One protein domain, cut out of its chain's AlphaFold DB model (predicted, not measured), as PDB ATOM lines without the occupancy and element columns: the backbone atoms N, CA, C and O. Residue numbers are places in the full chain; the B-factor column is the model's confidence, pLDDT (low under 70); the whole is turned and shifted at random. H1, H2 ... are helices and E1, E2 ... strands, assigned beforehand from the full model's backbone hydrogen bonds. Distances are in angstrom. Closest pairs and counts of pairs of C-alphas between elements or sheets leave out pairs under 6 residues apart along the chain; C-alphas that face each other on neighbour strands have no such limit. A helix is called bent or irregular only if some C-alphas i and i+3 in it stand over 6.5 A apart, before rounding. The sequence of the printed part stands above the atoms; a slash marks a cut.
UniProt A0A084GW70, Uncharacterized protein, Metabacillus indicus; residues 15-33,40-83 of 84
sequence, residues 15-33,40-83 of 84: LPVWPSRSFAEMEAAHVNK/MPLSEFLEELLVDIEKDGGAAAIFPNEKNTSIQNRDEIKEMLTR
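This is residues 15 to 33 and 40 to 83 of the 84 residues of an uncharacterized protein of Metabacillus indicus (UniProt A0A084GW70). A small sheet of three short strands, E1, E2 and E3, lies in the middle of the domain; H2 and H3 are at one end of it, each only grazing the sheet, and H1 is set off toward the opposite end, next after E1 in the chain. The printed part has 63 residues, with three named helices and three named strands in the order E1, H1, H2, E2, E3, H3. The sheet runs E1, E2, E3 and is mixed, and the class is mixed, helices and strands. The whole is compact, with a radius of gyration of the C-alphas of 12.2 A, and rounded, spanning 31 by 27 by 20 A.

E2, the longest strand, is residues 59 to 62, 9.4 A from first to last C-alpha. E1 is residues 15 to 17, 6.4 A, beginning at C-alpha 15 at (36.310, 42.437, -33.804). E3 is residues 70 to 72, 6.1 A. The longest helix, H2, is residues 42 to 55, 18.5 A, with C-alpha 42 at (42.074, 52.902, -41.935); it is irregular, but only just: C-alphas 47 and 50 are 6.52 A apart. H3 is residues 74 to 81, 10.7 A, ending at C-alpha 81 at (34.626, 59.747, -40.193). H1 is residues 21 to 30, 14.5 A.

E2 is the inner strand, and E1 and E3 are the edge strands. E1 and E2 are parallel, at 24 degrees, with N 15 and O 59 within hydrogen-bond range at 2.8 A and N 17 and O 61 at 2.9 A. E2 and E3 form a hairpin, antiparallel at 144 degrees, with N 62 and O 70 at 2.8 A and N 72 and O 60 at 2.8 A. H2 is on the sheet but only grazes it, with residues 49 to 54; the closest C-alphas of H2 and E2 are those of Ile 53 and Ala 59, 6.3 A apart. H3 is also on the sheet and only grazes it, with residues 74 to 78. H2 and H3 only just touch, with 3 pairs of C-alphas within 8 A, H2 with residues 46 to 51 alone; the closest are those of Leu 46 and Arg 74, 6.0 A apart. They run opposite ways at a shallow tilt of 29 degrees. H1 is not on the sheet and is apart from H2, H3, E2 and E3; its closest C-alpha to E1 is that of Ala 24, 8.0 A from that of Val 17. Each O i to N i+4 pair is within hydrogen-bond range in H1 and H3, and 7 of 10 are in H2.

The two C-alphas farthest apart are those of Asn 32 and Arg 83, 37.3 A. Residues 34 to 39 are not printed, in the link from H1 to H2, and C-alphas 33 and 40 are 20.3 A apart across this cut. Of the links that are printed whole, E2 to E3 is short and the others are tight. The mean pLDDT of the printed part is 85.1; residues 32, 33, 67 and 83 are under 70.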
ATOM      1  N   LEU A  15      34.909  42.044 -33.711       90.69
ATOM      2  CA  LEU A  15      36.310  42.437 -33.804       90.69
ATOM      3  C   LEU A  15      36.547  43.686 -32.936       90.69
ATOM      4  O   LEU A  15      36.069  44.762 -33.298       90.69
ATOM      5  N   PRO A  16      37.280  43.594 -31.812       88.75
ATOM      6  CA  PRO A  16      37.585  44.766 -31.004       88.75
ATOM      7  C   PRO A  16      38.619  45.667 -31.693       88.75
ATOM      8  O   PRO A  16      39.707  45.219 -32.064       88.75
ATOM      9  N   VAL A  17      38.299  46.957 -31.807       89.06
ATOM     10  CA  VAL A  17      39.194  48.006 -32.312       89.06
ATOM     11  C   VAL A  17      39.482  48.992 -31.187       89.06
ATOM     12  O   VAL A  17      38.629  49.787 -30.792       89.06
ATOM     13  N   TRP A  18      40.701  48.915 -30.662       87.88
ATOM     14  CA  TRP A  18      41.139  49.663 -29.485       87.88
ATOM     15  C   TRP A  18      41.762  51.020 -29.841       87.88
ATOM     16  O   TRP A  18      42.358  51.159 -30.912       87.88
ATOM     17  N   PRO A  19      41.720  52.008 -28.925       85.06
ATOM     18  CA  PRO A  19      42.203  53.363 -29.200       85.06
ATOM     19  C   PRO A  19      43.731  53.445 -29.312       85.06
ATOM     20  O   PRO A  19      44.273  54.411 -29.848       85.06
ATOM     21  N   SER A  20      44.451  52.454 -28.778       86.25
ATOM     22  CA  SER A  20      45.905  52.386 -28.868       86.25
ATOM     23  C   SER A  20      46.414  50.951 -28.840       86.25
ATOM     24  O   SER A  20      45.781  50.045 -28.294       86.25
ATOM     25  N   ARG A  21      47.622  50.767 -29.380       87.88
ATOM     26  CA  ARG A  21      48.335  49.489 -29.369       87.88
ATOM     27  C   ARG A  21      48.571  48.961 -27.951       87.88
ATOM     28  O   ARG A  21      48.317  47.791 -27.695       87.88
ATOM     29  N   SER A  22      49.037  49.814 -27.038       87.50
ATOM     30  CA  SER A  22      49.318  49.424 -25.651       87.50
ATOM     31  C   SER A  22      48.064  48.952 -24.927       87.50
ATOM     32  O   SER A  22      48.123  47.992 -24.165       87.50
ATOM     33  N   PHE A  23      46.923  49.590 -25.198       86.88
ATOM     34  CA  PHE A  23      45.647  49.171 -24.634       86.88
ATOM     35  C   PHE A  23      45.205  47.818 -25.204       86.88
ATOM     36  O   PHE A  23      44.850  46.921 -24.449       86.88
ATOM     37  N   ALA A  24      45.326  47.630 -26.522       86.62
ATOM     38  CA  ALA A  24      45.029  46.352 -27.166       86.62
ATOM     39  C   ALA A  24      45.868  45.190 -26.605       86.62
ATOM     40  O   ALA A  24      45.346  44.100 -26.385       86.62
ATOM     41  N   GLU A  25      47.163  45.417 -26.374       86.69
ATOM     42  CA  GLU A  25      48.073  44.414 -25.808       86.69
ATOM     43  C   GLU A  25      47.754  44.116 -24.333       86.69
ATOM     44  O   GLU A  25      47.786  42.953 -23.927       86.69
ATOM     45  N   MET A  26      47.399  45.137 -23.543       85.88
ATOM     46  CA  MET A  26      46.954  44.973 -22.155       85.88
ATOM     47  C   MET A  26      45.672  44.136 -22.072       85.88
ATOM     48  O   MET A  26      45.632  43.150 -21.336       85.88
ATOM     49  N   GLU A  27      44.653  44.479 -22.863       83.62
ATOM     50  CA  GLU A  27      43.397  43.726 -22.902       83.62
ATOM     51  C   GLU A  27      43.620  42.293 -23.391       83.62
ATOM     52  O   GLU A  27      43.139  41.344 -22.776       83.62
ATOM     53  N   ALA A  28      44.436  42.093 -24.430       81.06
ATOM     54  CA  ALA A  28      44.793  40.756 -24.901       81.06
ATOM     55  C   ALA A  28      45.459  39.892 -23.814       81.06
ATOM     56  O   ALA A  28      45.170  38.693 -23.719       81.06
ATOM     57  N   ALA A  29      46.311  40.492 -22.975       80.50
ATOM     58  CA  ALA A  29      46.941  39.806 -21.853       80.50
ATOM     59  C   ALA A  29      45.915  39.353 -20.797       80.50
ATOM     60  O   ALA A  29      46.076  38.271 -20.228       80.50
ATOM     61  N   HIS A  30      44.832  40.112 -20.581       76.38
ATOM     62  CA  HIS A  30      43.728  39.707 -19.700       76.38
ATOM     63  C   HIS A  30      42.940  38.508 -20.244       76.38
ATOM     64  O   HIS A  30      42.490  37.669 -19.465       76.38
ATOM     65  N   VAL A  31      42.837  38.357 -21.570       71.88
ATOM     66  CA  VAL A  31      42.178  37.197 -22.208       71.88
ATOM     67  C   VAL A  31      43.088  35.956 -22.275       71.88
ATOM     68  O   VAL A  31      42.774  34.978 -22.957       71.88
ATOM     69  N   ASN A  32      44.224  35.971 -21.563       62.28
ATOM     70  CA  ASN A  32      45.165  34.855 -21.413       62.28
ATOM     71  C   ASN A  32      45.727  34.322 -22.751       62.28
ATOM     72  O   ASN A  32      46.125  33.160 -22.868       62.28
ATOM     73  N   LYS A  33      45.748  35.171 -23.786       63.50
ATOM     74  CA  LYS A  33      46.291  34.865 -25.112       63.50
ATOM     75  C   LYS A  33      47.492  35.770 -25.355       63.50
ATOM     76  O   LYS A  33      47.374  36.988 -25.303       63.50
ATOM     77  N   MET A  40      46.889  48.892 -38.587       87.38
ATOM     78  CA  MET A  40      46.409  48.760 -39.958       87.38
ATOM     79  C   MET A  40      45.963  50.138 -40.463       87.38
ATOM     80  O   MET A  40      45.368  50.897 -39.689       87.38
ATOM     81  N   PRO A  41      46.256  50.504 -41.724       90.50
ATOM     82  CA  PRO A  41      45.684  51.690 -42.345       90.50
ATOM     83  C   PRO A  41      44.156  51.658 -42.298       90.50
ATOM     84  O   PRO A  41      43.540  50.626 -42.544       90.50
ATOM     85  N   LEU A  42      43.531  52.808 -42.046       86.88
ATOM     86  CA  LEU A  42      42.074  52.902 -41.935       86.88
ATOM     87  C   LEU A  42      41.344  52.436 -43.206       86.88
ATOM     88  O   LEU A  42      40.301  51.802 -43.113       86.88
ATOM     89  N   SER A  43      41.900  52.716 -44.387       89.31
ATOM     90  CA  SER A  43      41.331  52.259 -45.659       89.31
ATOM     91  C   SER A  43      41.381  50.739 -45.812       89.31
ATOM     92  O   SER A  43      40.402  50.148 -46.244       89.31
ATOM     93  N   GLU A  44      42.490  50.105 -45.427       92.31
ATOM     94  CA  GLU A  44      42.648  48.643 -45.462       92.31
ATOM     95  C   GLU A  44      41.720  47.979 -44.434       92.31
ATOM     96  O   GLU A  44      41.038  47.001 -44.730       92.31
ATOM     97  N   PHE A  45      41.596  48.580 -43.248       90.88
ATOM     98  CA  PHE A  45      40.645  48.134 -42.235       90.88
ATOM     99  C   PHE A  45      39.199  48.157 -42.752       90.88
ATOM    100  O   PHE A  45      38.488  47.166 -42.608       90.88
ATOM    101  N   LEU A  46      38.764  49.265 -43.361       91.00
ATOM    102  CA  LEU A  46      37.375  49.440 -43.797       91.00
ATOM    103  C   LEU A  46      37.029  48.669 -45.071       91.00
ATOM    104  O   LEU A  46      35.923  48.146 -45.173       91.00
ATOM    105  N   GLU A  47      37.922  48.652 -46.058       92.69
ATOM    106  CA  GLU A  47      37.611  48.122 -47.391       92.69
ATOM    107  C   GLU A  47      38.040  46.665 -47.580       92.69
ATOM    108  O   GLU A  47      37.563  46.021 -48.513       92.69
ATOM    109  N   GLU A  48      38.903  46.135 -46.709       92.75
ATOM    110  CA  GLU A  48      39.374  44.749 -46.784       92.75
ATOM    111  C   GLU A  48      38.926  43.964 -45.547       92.75
ATOM    112  O   GLU A  48      38.007  43.150 -45.632       92.75
ATOM    113  N   LEU A  49      39.503  44.250 -44.373       91.50
ATOM    114  CA  LEU A  49      39.278  43.424 -43.180       91.50
ATOM    115  C   LEU A  49      37.813  43.426 -42.732       91.50
ATOM    116  O   LEU A  49      37.247  42.369 -42.466       91.50
ATOM    117  N   LEU A  50      37.191  44.601 -42.629       91.62
ATOM    118  CA  LEU A  50      35.823  44.703 -42.134       91.62
ATOM    119  C   LEU A  50      34.808  44.106 -43.118       91.62
ATOM    120  O   LEU A  50      33.811  43.543 -42.684       91.62
ATOM    121  N   VAL A  51      35.099  44.143 -44.421       93.44
ATOM    122  CA  VAL A  51      34.273  43.489 -45.447       93.44
ATOM    123  C   VAL A  51      34.252  41.976 -45.250       93.44
ATOM    124  O   VAL A  51      33.186  41.363 -45.322       93.44
ATOM    125  N   ASP A  52      35.408  41.373 -44.973       93.38
ATOM    126  CA  ASP A  52      35.494  39.939 -44.698       93.38
ATOM    127  C   ASP A  52      34.795  39.574 -43.376       93.38
ATOM    128  O   ASP A  52      34.043  38.601 -43.324       93.38
ATOM    129  N   ILE A  53      34.963  40.394 -42.332       92.62
ATOM    130  CA  ILE A  53      34.294  40.213 -41.033       92.62
ATOM    131  C   ILE A  53      32.767  40.260 -41.174       92.62
ATOM    132  O   ILE A  53      32.079  39.379 -40.659       92.62
ATOM    133  N   GLU A  54      32.236  41.250 -41.892       92.69
ATOM    134  CA  GLU A  54      30.796  41.394 -42.137       92.69
ATOM    135  C   GLU A  54      30.237  40.247 -42.978       92.69
ATOM    136  O   GLU A  54      29.132  39.765 -42.730       92.69
ATOM    137  N   LYS A  55      31.005  39.765 -43.960       93.88
ATOM    138  CA  LYS A  55      30.625  38.613 -44.781       93.88
ATOM    139  C   LYS A  55      30.500  37.330 -43.957       93.88
ATOM    140  O   LYS A  55      29.631  36.509 -44.251       93.88
ATOM    141  N   ASP A  56      31.324  37.184 -42.926       93.25
ATOM    142  CA  ASP A  56      31.248  36.094 -41.950       93.25
ATOM    143  C   ASP A  56      30.169  36.336 -40.870       93.25
ATOM    144  O   ASP A  56      29.975  35.514 -39.972       93.25
ATOM    145  N   GLY A  57      29.426  37.441 -40.984       91.38
ATOM    146  CA  GLY A  57      28.309  37.809 -40.124       91.38
ATOM    147  C   GLY A  57      28.706  38.567 -38.865       91.38
ATOM    148  O   GLY A  57      27.832  38.792 -38.040       91.38
ATOM    149  N   GLY A  58      29.978  38.934 -38.689       92.44
ATOM    150  CA  GLY A  58      30.462  39.704 -37.542       92.44
ATOM    151  C   GLY A  58      30.390  41.220 -37.740       92.44
ATOM    152  O   GLY A  58      30.000  41.714 -38.794       92.44
ATOM    153  N   ALA A  59      30.817  41.964 -36.719       92.75
ATOM    154  CA  ALA A  59      30.928  43.425 -36.760       92.75
ATOM    155  C   ALA A  59      32.150  43.929 -35.980       92.75
ATOM    156  O   ALA A  59      32.850  43.156 -35.320       92.75
ATOM    157  N   ALA A  60      32.425  45.234 -36.044       91.50
ATOM    158  CA  ALA A  60      33.483  45.849 -35.256       91.50
ATOM    159  C   ALA A  60      32.932  46.431 -33.949       91.50
ATOM    160  O   ALA A  60      31.962  47.182 -33.945       91.50
ATOM    161  N   ALA A  61      33.599  46.140 -32.835       90.19
ATOM    162  CA  ALA A  61      33.393  46.838 -31.572       90.19
ATOM    163  C   ALA A  61      34.436  47.957 -31.465       90.19
ATOM    164  O   ALA A  61      35.608  47.704 -31.182       90.19
ATOM    165  N   ILE A  62      34.022  49.192 -31.741       87.56
ATOM    166  CA  ILE A  62      34.895  50.367 -31.746       87.56
ATOM    167  C   ILE A  62      34.957  50.970 -30.346       87.56
ATOM    168  O   ILE A  62      33.933  51.342 -29.771       87.56
ATOM    169  N   PHE A  63      36.172  51.115 -29.823       84.31
ATOM    170  CA  PHE A  63      36.448  51.743 -28.536       84.31
ATOM    171  C   PHE A  63      37.139  53.094 -28.764       84.31
ATOM    172  O   PHE A  63      38.370  53.157 -28.837       84.31
ATOM    173  N   PRO A  64      36.389  54.207 -28.898       72.88
ATOM    174  CA  PRO A  64      36.984  55.533 -29.089       72.88
ATOM    175  C   PRO A  64      37.826  55.984 -27.885       72.88
ATOM    176  O   PRO A  64      38.674  56.866 -28.004       72.88
ATOM    177  N   ASN A  65      37.583  55.397 -26.713       75.31
ATOM    178  CA  ASN A  65      38.379  55.551 -25.504       75.31
ATOM    179  C   ASN A  65      38.304  54.256 -24.675       75.31
ATOM    180  O   ASN A  65      37.616  53.313 -25.049       75.31
ATOM    181  N   GLU A  66      38.981  54.222 -23.530       75.00
ATOM    182  CA  GLU A  66      39.062  53.037 -22.657       75.00
ATOM    183  C   GLU A  66      37.741  52.661 -21.950       75.00
ATOM    184  O   GLU A  66      37.695  51.665 -21.237       75.00
ATOM    185  N   LYS A  67      36.677  53.468 -22.073       69.62
ATOM    186  CA  LYS A  67      35.436  53.335 -21.283       69.62
ATOM    187  C   LYS A  67      34.176  53.119 -22.112       69.62
ATOM    188  O   LYS A  67      33.207  52.574 -21.593       69.62
ATOM    189  N   ASN A  68      34.166  53.594 -23.350       75.25
ATOM    190  CA  ASN A  68      32.994  53.578 -24.212       75.25
ATOM    191  C   ASN A  68      33.229  52.618 -25.374       75.25
ATOM    192  O   ASN A  68      34.299  52.644 -25.980       75.25
ATOM    193  N   THR A  69      32.193  51.862 -25.723       81.69
ATOM    194  CA  THR A  69      32.182  50.947 -26.868       81.69
ATOM    195  C   THR A  69      30.949  51.209 -27.707       81.69
ATOM    196  O   THR A  69      29.870  51.465 -27.173       81.69
ATOM    197  N   SER A  70      31.098  51.099 -29.018       84.88
ATOM    198  CA  SER A  70      29.985  51.035 -29.956       84.88
ATOM    199  C   SER A  70      30.210  49.886 -30.927       84.88
ATOM    200  O   SER A  70      31.285  49.801 -31.522       84.88
ATOM    201  N   ILE A  71      29.205  49.032 -31.102       87.50
ATOM    202  CA  ILE A  71      29.184  48.050 -32.186       87.50
ATOM    203  C   ILE A  71      28.790  48.795 -33.454       87.50
ATOM    204  O   ILE A  71      27.789  49.510 -33.443       87.50
ATOM    205  N   GLN A  72      29.610  48.691 -34.494       85.94
ATOM    206  CA  GLN A  72      29.383  49.383 -35.754       85.94
ATOM    207  C   GLN A  72      29.771  48.534 -36.956       85.94
ATOM    208  O   GLN A  72      30.766  47.800 -36.935       85.94
ATOM    209  N   ASN A  73      28.995  48.693 -38.022       86.69
ATOM    210  CA  ASN A  73      29.346  48.221 -39.353       86.69
ATOM    211  C   ASN A  73      30.195  49.263 -40.105       86.69
ATOM    212  O   ASN A  73      30.395  50.403 -39.675       86.69
ATOM    213  N   ARG A  74      30.721  48.870 -41.259       86.75
ATOM    214  CA  ARG A  74      31.588  49.681 -42.112       86.75
ATOM    215  C   ARG A  74      30.938  50.993 -42.525       86.75
ATOM    216  O   ARG A  74      31.613  52.024 -42.539       86.75
ATOM    217  N   ASP A  75      29.666  50.957 -42.902       85.94
ATOM    218  CA  ASP A  75      28.968  52.129 -43.422       85.94
ATOM    219  C   ASP A  75      28.748  53.160 -42.297       85.94
ATOM    220  O   ASP A  75      28.994  54.350 -42.499       85.94
ATOM    221  N   GLU A  76      28.450  52.709 -41.076       87.00
ATOM    222  CA  GLU A  76      28.363  53.549 -39.873       87.00
ATOM    223  C   GLU A  76      29.708  54.197 -39.512       87.00
ATOM    224  O   GLU A  76      29.765  55.396 -39.223       87.00
ATOM    225  N   ILE A  77      30.812  53.447 -39.593       85.06
ATOM    226  CA  ILE A  77      32.151  53.996 -39.332       85.06
ATOM    227  C   ILE A  77      32.516  55.046 -40.395       85.06
ATOM    228  O   ILE A  77      33.047  56.112 -40.066       85.06
ATOM    229  N   LYS A  78      32.199  54.794 -41.672       85.38
ATOM    230  CA  LYS A  78      32.399  55.767 -42.761       85.38
ATOM    231  C   LYS A  78      31.580  57.043 -42.536       85.38
ATOM    232  O   LYS A  78      32.096  58.147 -42.737       85.38
ATOM    233  N   GLU A  79      30.338  56.921 -42.077       85.19
ATOM    234  CA  GLU A  79      29.515  58.075 -41.707       85.19
ATOM    235  C   GLU A  79      30.100  58.869 -40.536       85.19
ATOM    236  O   GLU A  79      30.049  60.099 -40.544       85.19
ATOM    237  N   MET A  80      30.681  58.205 -39.537       79.38
ATOM    238  CA  MET A  80      31.326  58.905 -38.424       79.38
ATOM    239  C   MET A  80      32.545  59.707 -38.874       79.38
ATOM    240  O   MET A  80      32.706  60.856 -38.471       79.38
ATOM    241  N   LEU A  81      33.390  59.119 -39.721       77.50
ATOM    242  CA  LEU A  81      34.626  59.747 -40.193       77.50
ATOM    243  C   LEU A  81      34.378  60.937 -41.121       77.50
ATOM    244  O   LEU A  81      35.163  61.877 -41.136       77.50
ATOM    245  N   THR A  82      33.289  60.911 -41.890       73.44
ATOM    246  CA  THR A  82      32.917  61.999 -42.813       73.44
ATOM    247  C   THR A  82      32.281  63.205 -42.114       73.44
ATOM    248  O   THR A  82      32.105  64.248 -42.743       73.44
ATOM    249  N   ARG A  83      31.944  63.086 -40.822       63.81
ATOM    250  CA  ARG A  83      31.392  64.167 -39.984       63.81
ATOM    251  C   ARG A  83      32.454  64.916 -39.161       63.81
ATOM    252  O   ARG A  83      32.078  65.767 -38.352       63.81
TER     253      ARG A  83